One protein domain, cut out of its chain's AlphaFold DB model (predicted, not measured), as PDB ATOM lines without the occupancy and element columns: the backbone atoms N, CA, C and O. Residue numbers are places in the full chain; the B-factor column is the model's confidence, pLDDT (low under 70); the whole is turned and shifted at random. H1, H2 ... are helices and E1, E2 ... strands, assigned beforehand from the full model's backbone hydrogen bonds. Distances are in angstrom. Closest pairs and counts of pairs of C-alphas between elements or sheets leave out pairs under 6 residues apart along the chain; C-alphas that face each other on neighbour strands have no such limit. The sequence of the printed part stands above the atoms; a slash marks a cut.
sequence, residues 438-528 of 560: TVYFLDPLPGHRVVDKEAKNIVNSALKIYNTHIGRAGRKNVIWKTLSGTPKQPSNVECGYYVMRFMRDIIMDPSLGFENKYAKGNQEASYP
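AT A GLANCE: This is residues 438 to 528 of the 560 residues of a protein of Prunus persica (UniProt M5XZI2). Two short parallel strands, E1 and E2, lie side by side in the middle, with the long helix H1 running out beyond them toward one end of the longest axis and helix H2, with the short H3, toward the other end. H1 at one end is apart from H2 and H3 at the other, and one long stretch with no named element, residues 483 to 494, joins E2 to H2. The printed part has 91 residues with three named helices and two named strands, in the order E1, H1, E2, H2, H3; it is mixed, helices and strands, with 44 residues in named elements, under half. It is only just loose, close to compact, with a radius of gyration of the C-alphas of 15.0 A, and only just elongated, spanning 46 by 30 by 23 A.

IN THESE COORDINATES: Find C-alpha 438 at (9.873, -14.197, 11.043); from there E1 runs through residues 438 to 442, 13.3 A from first to last C-alpha. Go on to C-alpha 453 at (6.358, -10.427, -4.037), where H1, residues 453 to 469, begins its 24.3 A. Next come E2, residues 479 to 482, 10.2 A long, and H2, residues 495 to 508, 19.9 A long. H3, residues 514 to 517, ends at C-alpha 517 at (-4.511, -13.810, 19.164).

HOW THE PARTS SIT: Look first at E1 and E2, parallel neighbours with 16 degrees between their directions. C-alphas 438 and 479 face each other at 4.6 A, and N 439 and O 479 are within hydrogen-bond range at 2.8 A, as are N 441 and O 481 at 2.9 A. E1, H1 and E2 form a strand-helix-strand unit, two parallel neighbour strands with a helix between them along the chain, and its crossover is right-handed. H1 and E1 are near each other, with 5 pairs of C-alphas within 10 A. H2 and H3 are close but not clearly touching; their closest C-alphas, those of Ile 506 and Phe 514, are 6.3 A apart. H1 is apart from H2 and from H3. E1 and H2 are only just apart, their closest C-alphas 8.1 A from each other. In H1 and H2 every O i to N i+4 pair is within hydrogen-bond range; H3 is too short for such a pair.

THE WHOLE: The two C-alphas farthest apart, those of Gly 471 and Pro 528, are 45.8 A apart. The printed part has no cut. The link from E2 to H2 is long, with 12 residues, and that from H2 to H3 is tight. Residues 507 to 513, of which 507 to 508 belong to H2, stand free. The mean pLDDT of the printed part is 78.0; look for values under 70 at 14 residues, among them residues 457 to 459 and 492 to 496.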
ATOM      1  N   THR A 438      11.293 -13.936  11.267       85.75
ATOM      2  CA  THR A 438       9.873 -14.197  11.043       85.75
ATOM      3  C   THR A 438       9.156 -12.876  10.822       85.75
ATOM      4  O   THR A 438       9.346 -11.930  11.590       85.75
ATOM      5  N   VAL A 439       8.347 -12.818   9.772       84.44
ATOM      6  CA  VAL A 439       7.560 -11.656   9.377       84.44
ATOM      7  C   VAL A 439       6.089 -12.027   9.452       84.44
ATOM      8  O   VAL A 439       5.678 -13.043   8.892       84.44
ATOM      9  N   TYR A 440       5.310 -11.207  10.146       84.31
ATOM     10  CA  TYR A 440       3.872 -11.374  10.294       84.31
ATOM     11  C   TYR A 440       3.156 -10.348   9.430       84.31
ATOM     12  O   TYR A 440       3.521  -9.173   9.440       84.31
ATOM     13  N   PHE A 441       2.156 -10.810   8.693       88.19
ATOM     14  CA  PHE A 441       1.328 -10.000   7.816       88.19
ATOM     15  C   PHE A 441      -0.087  -9.916   8.367       88.19
ATOM     16  O   PHE A 441      -0.726 -10.951   8.578       88.19
ATOM     17  N   LEU A 442      -0.534  -8.685   8.607       87.62
ATOM     18  CA  LEU A 442      -1.870  -8.348   9.073       87.62
ATOM     19  C   LEU A 442      -2.531  -7.467   8.013       87.62
ATOM     20  O   LEU A 442      -1.961  -6.464   7.571       87.62
ATOM     21  N   ASP A 443      -3.735  -7.859   7.622       86.56
ATOM     22  CA  ASP A 443      -4.490  -7.233   6.547       86.56
ATOM     23  C   ASP A 443      -5.925  -6.981   7.025       86.56
ATOM     24  O   ASP A 443      -6.618  -7.957   7.337       86.56
ATOM     25  N   PRO A 444      -6.381  -5.718   7.102       84.88
ATOM     26  CA  PRO A 444      -7.726  -5.430   7.569       84.88
ATOM     27  C   PRO A 444      -8.815  -5.725   6.539       84.88
ATOM     28  O   PRO A 444      -9.956  -5.910   6.937       84.88
ATOM     29  N   LEU A 445      -8.529  -5.826   5.240       82.56
ATOM     30  CA  LEU A 445      -9.590  -6.138   4.270       82.56
ATOM     31  C   LEU A 445     -10.011  -7.618   4.353       82.56
ATOM     32  O   LEU A 445      -9.189  -8.493   4.681       82.56
ATOM     33  N   PRO A 446     -11.282  -7.918   4.034       77.31
ATOM     34  CA  PRO A 446     -11.762  -9.285   3.914       77.31
ATOM     35  C   PRO A 446     -11.074 -10.015   2.746       77.31
ATOM     36  O   PRO A 446     -10.592  -9.405   1.790       77.31
ATOM     37  N   GLY A 447     -11.006 -11.345   2.848       74.19
ATOM     38  CA  GLY A 447     -10.389 -12.222   1.847       74.19
ATOM     39  C   GLY A 447      -9.026 -12.809   2.246       74.19
ATOM     40  O   GLY A 447      -8.326 -12.326   3.141       74.19
ATOM     41  N   HIS A 448      -8.646 -13.896   1.568       66.62
ATOM     42  CA  HIS A 448      -7.386 -14.614   1.786       66.62
ATOM     43  C   HIS A 448      -6.260 -14.049   0.926       66.62
ATOM     44  O   HIS A 448      -5.817 -14.659  -0.046       66.62
ATOM     45  N   ARG A 449      -5.782 -12.864   1.298       71.75
ATOM     46  CA  ARG A 449      -4.702 -12.198   0.568       71.75
ATOM     47  C   ARG A 449      -3.333 -12.551   1.115       71.75
ATOM     48  O   ARG A 449      -3.160 -12.928   2.276       71.75
ATOM     49  N   VAL A 450      -2.344 -12.434   0.239       72.56
ATOM     50  CA  VAL A 450      -0.942 -12.708   0.537       72.56
ATOM     51  C   VAL A 450      -0.113 -11.466   0.263       72.56
ATOM     52  O   VAL A 450      -0.433 -10.678  -0.620       72.56
ATOM     53  N   VAL A 451       0.971 -11.303   1.023       74.00
ATOM     54  CA  VAL A 451       1.920 -10.209   0.793       74.00
ATOM     55  C   VAL A 451       2.485 -10.312  -0.618       74.00
ATOM     56  O   VAL A 451       2.950 -11.386  -1.023       74.00
ATOM     57  N   ASP A 452       2.488  -9.170  -1.295       68.50
ATOM     58  CA  ASP A 452       3.090  -8.977  -2.603       68.50
ATOM     59  C   ASP A 452       4.573  -9.423  -2.648       68.50
ATOM     60  O   ASP A 452       5.314  -9.392  -1.655       68.50
ATOM     61  N   LYS A 453       5.015  -9.877  -3.824       72.19
ATOM     62  CA  LYS A 453       6.358 -10.427  -4.037       72.19
ATOM     63  C   LYS A 453       7.455  -9.374  -3.853       72.19
ATOM     64  O   LYS A 453       8.511  -9.697  -3.306       72.19
ATOM     65  N   GLU A 454       7.227  -8.133  -4.269       57.72
ATOM     66  CA  GLU A 454       8.150  -7.013  -4.089       57.72
ATOM     67  C   GLU A 454       8.298  -6.653  -2.608       57.72
ATOM     68  O   GLU A 454       9.423  -6.593  -2.099       57.72
ATOM     69  N   ALA A 455       7.183  -6.536  -1.878       63.19
ATOM     70  CA  ALA A 455       7.214  -6.308  -0.432       63.19
ATOM     71  C   ALA A 455       7.988  -7.419   0.303       63.19
ATOM     72  O   ALA A 455       8.817  -7.137   1.179       63.19
ATOM     73  N   LYS A 456       7.806  -8.684  -0.106       74.94
ATOM     74  CA  LYS A 456       8.607  -9.804   0.415       74.94
ATOM     75  C   LYS A 456      10.095  -9.643   0.115       74.94
ATOM     76  O   LYS A 456      10.921  -9.821   1.011       74.94
ATOM     77  N   ASN A 457      10.453  -9.291  -1.117       69.56
ATOM     78  CA  ASN A 457      11.846  -9.126  -1.535       69.56
ATOM     79  C   ASN A 457      12.566  -8.024  -0.747       69.56
ATOM     80  O   ASN A 457      13.724  -8.208  -0.356       69.56
ATOM     81  N   ILE A 458      11.881  -6.911  -0.468       69.50
ATOM     82  CA  ILE A 458      12.425  -5.789   0.309       69.50
ATOM     83  C   ILE A 458      12.757  -6.235   1.734       69.50
ATOM     84  O   ILE A 458      13.893  -6.067   2.187       69.50
ATOM     85  N   VAL A 459      11.806  -6.865   2.427       69.62
ATOM     86  CA  VAL A 459      12.014  -7.311   3.815       69.62
ATOM     87  C   VAL A 459      13.057  -8.425   3.896       69.62
ATOM     88  O   VAL A 459      13.912  -8.406   4.783       69.62
ATOM     89  N   ASN A 460      13.058  -9.358   2.939       77.88
ATOM     90  CA  ASN A 460      14.066 -10.418   2.865       77.88
ATOM     91  C   ASN A 460      15.479  -9.842   2.687       77.88
ATOM     92  O   ASN A 460      16.421 -10.266   3.360       77.88
ATOM     93  N   SER A 461      15.626  -8.838   1.817       71.88
ATOM     94  CA  SER A 461      16.900  -8.148   1.595       71.88
ATOM     95  C   SER A 461      17.349  -7.382   2.840       71.88
ATOM     96  O   SER A 461      18.513  -7.471   3.230       71.88
ATOM     97  N   ALA A 462      16.424  -6.695   3.516       68.44
ATOM     98  CA  ALA A 462      16.704  -5.984   4.761       68.44
ATOM     99  C   ALA A 462      17.176  -6.933   5.878       68.44
ATOM    100  O   ALA A 462      18.161  -6.639   6.556       68.44
ATOM    101  N   LEU A 463      16.543  -8.102   6.034       70.25
ATOM    102  CA  LEU A 463      16.966  -9.119   7.005       70.25
ATOM    103  C   LEU A 463      18.348  -9.695   6.674       70.25
ATOM    104  O   LEU A 463      19.168  -9.882   7.573       70.25
ATOM    105  N   LYS A 464      18.655  -9.910   5.390       73.69
ATOM    106  CA  LYS A 464      19.992 -10.338   4.955       73.69
ATOM    107  C   LYS A 464      21.071  -9.315   5.323       73.69
ATOM    108  O   LYS A 464      22.134  -9.700   5.819       73.69
ATOM    109  N   ILE A 465      20.791  -8.024   5.133       71.19
ATOM    110  CA  ILE A 465      21.691  -6.933   5.534       71.19
ATOM    111  C   ILE A 465      21.837  -6.902   7.058       71.19
ATOM    112  O   ILE A 465      22.959  -6.856   7.559       71.19
ATOM    113  N   TYR A 466      20.726  -6.997   7.795       74.44
ATOM    114  CA  TYR A 466      20.726  -7.035   9.257       74.44
ATOM    115  C   TYR A 466      21.614  -8.162   9.798       74.44
ATOM    116  O   TYR A 466      22.497  -7.898  10.607       74.44
ATOM    117  N   ASN A 467      21.442  -9.392   9.303       74.81
ATOM    118  CA  ASN A 467      22.250 -10.553   9.690       74.81
ATOM    119  C   ASN A 467      23.741 -10.354   9.431       74.81
ATOM    120  O   ASN A 467      24.562 -10.646  10.299       74.81
ATOM    121  N   THR A 468      24.073  -9.809   8.260       72.06
ATOM    122  CA  THR A 468      25.453  -9.478   7.891       72.06
ATOM    123  C   THR A 468      26.044  -8.463   8.872       72.06
ATOM    124  O   THR A 468      27.148  -8.659   9.370       72.06
ATOM    125  N   HIS A 469      25.288  -7.418   9.217       71.12
ATOM    126  CA  HIS A 469      25.724  -6.378  10.151       71.12
ATOM    127  C   HIS A 469      25.952  -6.911  11.573       71.12
ATOM    128  O   HIS A 469      26.843  -6.440  12.272       71.12
ATOM    129  N   ILE A 470      25.153  -7.881  12.027       76.50
ATOM    130  CA  ILE A 470      25.316  -8.483  13.361       76.50
ATOM    131  C   ILE A 470      26.255  -9.702  13.371       76.50
ATOM    132  O   ILE A 470      26.360 -10.361  14.402       76.50
ATOM    133  N   GLY A 471      26.904 -10.030  12.247       77.19
ATOM    134  CA  GLY A 471      27.821 -11.171  12.140       77.19
ATOM    135  C   GLY A 471      27.148 -12.539  12.303       77.19
ATOM    136  O   GLY A 471      27.797 -13.506  12.693       77.19
ATOM    137  N   ARG A 472      25.839 -12.635  12.038       81.06
ATOM    138  CA  ARG A 472      25.056 -13.865  12.198       81.06
ATOM    139  C   ARG A 472      24.823 -14.544  10.852       81.06
ATOM    140  O   ARG A 472      24.406 -13.898   9.894       81.06
ATOM    141  N   ALA A 473      24.974 -15.867  10.808       78.06
ATOM    142  CA  ALA A 473      24.459 -16.669   9.702       78.06
ATOM    143  C   ALA A 473      22.919 -16.665   9.738       78.06
ATOM    144  O   ALA A 473      22.306 -17.274  10.615       78.06
ATOM    145  N   GLY A 474      22.301 -15.917   8.824       78.81
ATOM    146  CA  GLY A 474      20.846 -15.889   8.661       78.81
ATOM    147  C   GLY A 474      20.299 -17.164   8.017       78.81
ATOM    148  O   GLY A 474      21.042 -17.958   7.434       78.81
ATOM    149  N   ARG A 475      18.981 -17.349   8.078       79.56
ATOM    150  CA  ARG A 475      18.288 -18.418   7.350       79.56
ATOM    151  C   ARG A 475      18.402 -18.229   5.842       79.56
ATOM    152  O   ARG A 475      18.451 -17.114   5.330       79.56
ATOM    153  N   LYS A 476      18.344 -19.354   5.117       80.06
ATOM    154  CA  LYS A 476      18.214 -19.351   3.651       80.06
ATOM    155  C   LYS A 476      16.916 -18.664   3.207       80.06
ATOM    156  O   LYS A 476      16.948 -17.887   2.263       80.06
ATOM    157  N   ASN A 477      15.817 -18.921   3.923       82.12
ATOM    158  CA  ASN A 477      14.494 -18.359   3.654       82.12
ATOM    159  C   ASN A 477      13.910 -17.724   4.923       82.12
ATOM    160  O   ASN A 477      13.904 -18.342   5.990       82.12
ATOM    161  N   VAL A 478      13.398 -16.501   4.793       86.69
ATOM    162  CA  VAL A 478      12.660 -15.803   5.857       86.69
ATOM    163  C   VAL A 478      11.299 -16.468   6.047       86.69
ATOM    164  O   VAL A 478      10.646 -16.835   5.070       86.69
ATOM    165  N   ILE A 479      10.856 -16.614   7.297       91.12
ATOM    166  CA  ILE A 479       9.538 -17.177   7.598       91.12
ATOM    167  C   ILE A 479       8.490 -16.078   7.457       91.12
ATOM    168  O   ILE A 479       8.553 -15.072   8.156       91.12
ATOM    169  N   TRP A 480       7.498 -16.295   6.602       91.44
ATOM    170  CA  TRP A 480       6.349 -15.405   6.450       91.44
ATOM    171  C   TRP A 480       5.105 -16.064   7.037       91.44
ATOM    172  O   TRP A 480       4.804 -17.211   6.714       91.44
ATOM    173  N   LYS A 481       4.389 -15.343   7.901       90.62
ATOM    174  CA  LYS A 481       3.155 -15.795   8.546       90.62
ATOM    175  C   LYS A 481       2.034 -14.799   8.275       90.62
ATOM    176  O   LYS A 481       2.098 -13.660   8.726       90.62
ATOM    177  N   THR A 482       0.998 -15.239   7.575       91.00
ATOM    178  CA  THR A 482      -0.246 -14.472   7.443       91.00
ATOM    179  C   THR A 482      -1.117 -14.733   8.664       91.00
ATOM    180  O   THR A 482      -1.455 -15.883   8.942       91.00
ATOM    181  N   LEU A 483      -1.473 -13.678   9.393       90.44
ATOM    182  CA  LEU A 483      -2.379 -13.758  10.532       90.44
ATOM    183  C   LEU A 483      -3.806 -13.539  10.026       90.44
ATOM    184  O   LEU A 483      -4.259 -12.411   9.906       90.44
ATOM    185  N   SER A 484      -4.502 -14.607   9.633       86.62
ATOM    186  CA  SER A 484      -5.838 -14.474   9.029       86.62
ATOM    187  C   SER A 484      -6.936 -14.121  10.037       86.62
ATOM    188  O   SER A 484      -7.978 -13.619   9.623       86.62
ATOM    189  N   GLY A 485      -6.695 -14.359  11.331       87.88
ATOM    190  CA  GLY A 485      -7.641 -14.084  12.415       87.88
ATOM    191  C   GLY A 485      -7.756 -12.608  12.803       87.88
ATOM    192  O   GLY A 485      -8.523 -12.286  13.702       87.88
ATOM    193  N   THR A 486      -7.010 -11.698  12.160       89.50
ATOM    194  CA  THR A 486      -7.140 -10.255  12.426       89.50
ATOM    195  C   THR A 486      -8.553  -9.732  12.142       89.50
ATOM    196  O   THR A 486      -9.130 -10.137  11.123       89.50
ATOM    197  N   PRO A 487      -9.052  -8.778  12.958       90.75
ATOM    198  CA  PRO A 487     -10.288  -8.045  12.703       90.75
ATOM    199  C   PRO A 487     -10.345  -7.499  11.280       90.75
ATOM    200  O   PRO A 487      -9.362  -6.943  10.776       90.75
ATOM    201  N   LYS A 488     -11.498  -7.670  10.634       89.88
ATOM    202  CA  LYS A 488     -11.722  -7.258   9.248       89.88
ATOM    203  C   LYS A 488     -12.601  -6.025   9.193       89.88
ATOM    204  O   LYS A 488     -13.599  -5.980   9.896       89.88
ATOM    205  N   GLN A 489     -12.218  -5.054   8.374       80.94
ATOM    206  CA  GLN A 489     -13.002  -3.844   8.179       80.94
ATOM    207  C   GLN A 489     -14.281  -4.127   7.381       80.94
ATOM    208  O   GLN A 489     -14.261  -4.992   6.497       80.94
ATOM    209  N   PRO A 490     -15.372  -3.399   7.664       76.75
ATOM    210  CA  PRO A 490     -16.637  -3.561   6.957       76.75
ATOM    211  C   PRO A 490     -16.609  -2.933   5.556       76.75
ATOM    212  O   PRO A 490     -17.293  -3.418   4.661       76.75
ATOM    213  N   SER A 491     -15.808  -1.879   5.357       73.19
ATOM    214  CA  SER A 491     -15.715  -1.111   4.107       73.19
ATOM    215  C   SER A 491     -14.302  -1.143   3.500       73.19
ATOM    216  O   SER A 491     -13.405  -1.811   4.008       73.19
ATOM    217  N   ASN A 492     -14.062  -0.423   2.401       63.91
ATOM    218  CA  ASN A 492     -12.742  -0.305   1.769       63.91
ATOM    219  C   ASN A 492     -11.928   0.930   2.214       63.91
ATOM    220  O   ASN A 492     -10.762   1.032   1.834       63.91
ATOM    221  N   VAL A 493     -12.476   1.822   3.048       62.88
ATOM    222  CA  VAL A 493     -11.850   3.127   3.361       62.88
ATOM    223  C   VAL A 493     -11.154   3.203   4.724       62.88
ATOM    224  O   VAL A 493     -10.392   4.130   4.989       62.88
ATOM    225  N   GLU A 494     -11.355   2.224   5.605       67.12
ATOM    226  CA  GLU A 494     -10.946   2.324   7.018       67.12
ATOM    227  C   GLU A 494      -9.594   1.664   7.318       67.12
ATOM    228  O   GLU A 494      -9.137   1.638   8.465       67.12
ATOM    229  N   CYS A 495      -8.917   1.151   6.290       68.81
ATOM    230  CA  CYS A 495      -7.792   0.236   6.451       68.81
ATOM    231  C   CYS A 495      -6.636   0.876   7.228       68.81
ATOM    232  O   CYS A 495      -5.984   0.205   8.028       68.81
ATOM    233  N   GLY A 496      -6.424   2.186   7.062       66.19
ATOM    234  CA  GLY A 496      -5.441   2.949   7.832       66.19
ATOM    235  C   GLY A 496      -5.751   2.977   9.333       66.19
ATOM    236  O   GLY A 496      -4.860   2.725  10.147       66.19
ATOM    237  N   TYR A 497      -7.014   3.202   9.713       70.88
ATOM    238  CA  TYR A 497      -7.439   3.218  11.118       70.88
ATOM    239  C   TYR A 497      -7.353   1.833  11.757       70.88
ATOM    240  O   TYR A 497      -6.906   1.709  12.897       70.88
ATOM    241  N   TYR A 498      -7.681   0.778  11.008       80.31
ATOM    242  CA  TYR A 498      -7.498  -0.597  11.473       80.31
ATOM    243  C   TYR A 498      -6.023  -0.924  11.708       80.31
ATOM    244  O   TYR A 498      -5.681  -1.499  12.738       80.31
ATOM    245  N   VAL A 499      -5.124  -0.511  10.806       76.75
ATOM    246  CA  VAL A 499      -3.677  -0.690  11.000       76.75
ATOM    247  C   VAL A 499      -3.186   0.054  12.244       76.75
ATOM    248  O   VAL A 499      -2.428  -0.513  13.035       76.75
ATOM    249  N   MET A 500      -3.644   1.287  12.470       74.88
ATOM    250  CA  MET A 500      -3.341   2.032  13.696       74.88
ATOM    251  C   MET A 500      -3.867   1.320  14.949       74.88
ATOM    252  O   MET A 500      -3.139   1.209  15.939       74.88
ATOM    253  N   ARG A 501      -5.080   0.763  14.892       79.56
ATOM    254  CA  ARG A 501      -5.660  -0.018  15.989       79.56
ATOM    255  C   ARG A 501      -4.885  -1.307  16.261       79.56
ATOM    256  O   ARG A 501      -4.580  -1.578  17.420       79.56
ATOM    257  N   PHE A 502      -4.477  -2.047  15.227       79.38
ATOM    258  CA  PHE A 502      -3.610  -3.221  15.377       79.38
ATOM    259  C   PHE A 502      -2.316  -2.852  16.101       79.38
ATOM    260  O   PHE A 502      -1.928  -3.519  17.059       79.38
ATOM    261  N   MET A 503      -1.652  -1.772  15.670       77.12
ATOM    262  CA  MET A 503      -0.423  -1.300  16.309       77.12
ATOM    263  C   MET A 503      -0.658  -0.968  17.782       77.12
ATOM    264  O   MET A 503       0.134  -1.390  18.625       77.12
ATOM    265  N   ARG A 504      -1.755  -0.275  18.101       73.62
ATOM    266  CA  ARG A 504      -2.131   0.042  19.481       73.62
ATOM    267  C   ARG A 504      -2.336  -1.221  20.317       73.62
ATOM    268  O   ARG A 504      -1.697  -1.346  21.357       73.62
ATOM    269  N   ASP A 505      -3.153  -2.164  19.855       77.00
ATOM    270  CA  ASP A 505      -3.426  -3.418  20.568       77.00
ATOM    271  C   ASP A 505      -2.139  -4.219  20.826       77.00
ATOM    272  O   ASP A 505      -1.927  -4.725  21.926       77.00
ATOM    273  N   ILE A 506      -1.248  -4.293  19.833       79.88
ATOM    274  CA  ILE A 506       0.025  -5.018  19.945       79.88
ATOM    275  C   ILE A 506       0.986  -4.325  20.915       79.88
ATOM    276  O   ILE A 506       1.675  -4.998  21.678       79.88
ATOM    277  N   ILE A 507       1.082  -2.994  20.870       70.62
ATOM    278  CA  ILE A 507       1.987  -2.225  21.737       70.62
ATOM    279  C   ILE A 507       1.508  -2.260  23.190       70.62
ATOM    280  O   ILE A 507       2.339  -2.332  24.101       70.62
ATOM    281  N   MET A 508       0.191  -2.208  23.397       71.50
ATOM    282  CA  MET A 508      -0.420  -2.221  24.724       71.50
ATOM    283  C   MET A 508      -0.432  -3.611  25.361       71.50
ATOM    284  O   MET A 508      -0.505  -3.690  26.583       71.50
ATOM    285  N   ASP A 509      -0.304  -4.690  24.582       70.75
ATOM    286  CA  ASP A 509      -0.135  -6.051  25.094       70.75
ATOM    287  C   ASP A 509       1.310  -6.286  25.600       70.75
ATOM    288  O   ASP A 509       2.245  -6.425  24.796       70.75
ATOM    289  N   PRO A 510       1.540  -6.406  26.925       68.12
ATOM    290  CA  PRO A 510       2.876  -6.626  27.474       68.12
ATOM    291  C   PRO A 510       3.472  -7.980  27.075       68.12
ATOM    292  O   PRO A 510       4.697  -8.118  27.038       68.12
ATOM    293  N   SER A 511       2.620  -8.966  26.775       74.81
ATOM    294  CA  SER A 511       3.024 -10.326  26.410       74.81
ATOM    295  C   SER A 511       3.490 -10.436  24.956       74.81
ATOM    296  O   SER A 511       4.205 -11.381  24.610       74.81
ATOM    297  N   LEU A 512       3.130  -9.460  24.105       74.31
ATOM    298  CA  LEU A 512       3.319  -9.505  22.650       74.31
ATOM    299  C   LEU A 512       2.792 -10.822  22.042       74.31
ATOM    300  O   LEU A 512       3.403 -11.373  21.115       74.31
ATOM    301  N   GLY A 513       1.668 -11.314  22.573       78.31
ATOM    302  CA  GLY A 513       1.021 -12.586  22.240       78.31
ATOM    303  C   GLY A 513       0.162 -12.544  20.975       78.31
ATOM    304  O   GLY A 513      -0.567 -13.498  20.688       78.31
ATOM    305  N   PHE A 514       0.268 -11.467  20.190       82.19
ATOM    306  CA  PHE A 514      -0.534 -11.208  18.989       82.19
ATOM    307  C   PHE A 514      -0.518 -12.351  17.958       82.19
ATOM    308  O   PHE A 514      -1.456 -12.496  17.183       82.19
ATOM    309  N   GLU A 515       0.535 -13.174  17.945       84.56
ATOM    310  CA  GLU A 515       0.656 -14.326  17.044       84.56
ATOM    311  C   GLU A 515      -0.437 -15.368  17.276       84.56
ATOM    312  O   GLU A 515      -0.949 -15.927  16.312       84.56
ATOM    313  N   ASN A 516      -0.777 -15.620  18.544       86.25
ATOM    314  CA  ASN A 516      -1.828 -16.559  18.924       86.25
ATOM    315  C   ASN A 516      -3.199 -15.890  18.834       86.25
ATOM    316  O   ASN A 516      -4.148 -16.513  18.367       86.25
ATOM    317  N   LYS A 517      -3.283 -14.613  19.237       86.44
ATOM    318  CA  LYS A 517      -4.511 -13.810  19.164       86.44
ATOM    319  C   LYS A 517      -5.072 -13.789  17.741       86.44
ATOM    320  O   LYS A 517      -6.209 -14.178  17.530       86.44
ATOM    321  N   TYR A 518      -4.241 -13.444  16.759       88.81
ATOM    322  CA  TYR A 518      -4.651 -13.323  15.355       88.81
ATOM    323  C   TYR A 518      -4.352 -14.576  14.511       88.81
ATOM    324  O   TYR A 518      -4.264 -14.511  13.278       88.81
ATOM    325  N   ALA A 519      -4.153 -15.729  15.154       86.94
ATOM    326  CA  ALA A 519      -3.907 -16.989  14.463       86.94
ATOM    327  C   ALA A 519      -5.114 -17.426  13.616       86.94
ATOM    328  O   ALA A 519      -6.262 -17.051  13.861       86.94
ATOM    329  N   LYS A 520      -4.863 -18.276  12.617       80.50
ATOM    330  CA  LYS A 520      -5.933 -18.904  11.834       80.50
ATOM    331  C   LYS A 520      -6.837 -19.732  12.759       80.50
ATOM    332  O   LYS A 520      -6.331 -20.575  13.489       80.50
ATOM    333  N   GLY A 521      -8.149 -19.504  12.692       77.88
ATOM    334  CA  GLY A 521      -9.150 -20.151  13.556       77.88
ATOM    335  C   GLY A 521      -9.603 -19.293  14.741       77.88
ATOM    336  O   GLY A 521     -10.699 -19.505  15.243       77.88
ATOM    337  N   ASN A 522      -8.830 -18.268  15.108       82.94
ATOM    338  CA  ASN A 522      -9.195 -17.285  16.128       82.94
ATOM    339  C   ASN A 522      -9.688 -16.011  15.438       82.94
ATOM    340  O   ASN A 522      -9.059 -14.962  15.538       82.94
ATOM    341  N   GLN A 523     -10.745 -16.133  14.632       78.88
ATOM    342  CA  GLN A 523     -11.260 -14.991  13.886       78.88
ATOM    343  C   GLN A 523     -11.840 -13.978  14.870       78.88
ATOM    344  O   GLN A 523     -12.877 -14.231  15.482       78.88
ATOM    345  N   GLU A 524     -11.170 -12.843  15.033       77.44
ATOM    346  CA  GLU A 524     -11.739 -11.754  15.809       77.44
ATOM    347  C   GLU A 524     -12.842 -11.058  15.015       77.44
ATOM    348  O   GLU A 524     -12.764 -10.909  13.788       77.44
ATOM    349  N   ALA A 525     -13.873 -10.628  15.742       82.12
ATOM    350  CA  ALA A 525     -14.892  -9.755  15.196       82.12
ATOM    351  C   ALA A 525     -14.253  -8.458  14.675       82.12
ATOM    352  O   ALA A 525     -13.184  -8.041  15.130       82.12
ATOM    353  N   SER A 526     -14.928  -7.818  13.722       86.31
ATOM    354  CA  SER A 526     -14.606  -6.448  13.321       86.31
ATOM    355  C   SER A 526     -14.527  -5.547  14.552       86.31
ATOM    356  O   SER A 526     -15.270  -5.743  15.519       86.31
ATOM    357  N   TYR A 527     -13.648  -4.545  14.519       85.50
ATOM    358  CA  TYR A 527     -13.632  -3.563  15.593       85.50
ATOM    359  C   TYR A 527     -14.968  -2.810  15.615       85.50
ATOM    360  O   TYR A 527     -15.485  -2.473  14.546       85.50
ATOM    361  N   PRO A 528     -15.532  -2.553  16.807       85.19
ATOM    362  CA  PRO A 528     -16.714  -1.716  16.925       85.19
ATOM    363  C   PRO A 528     -16.351  -0.267  16.567       85.19
ATOM    364  O   PRO A 528     -15.190   0.141  16.710       85.19
TER     365      PRO A 528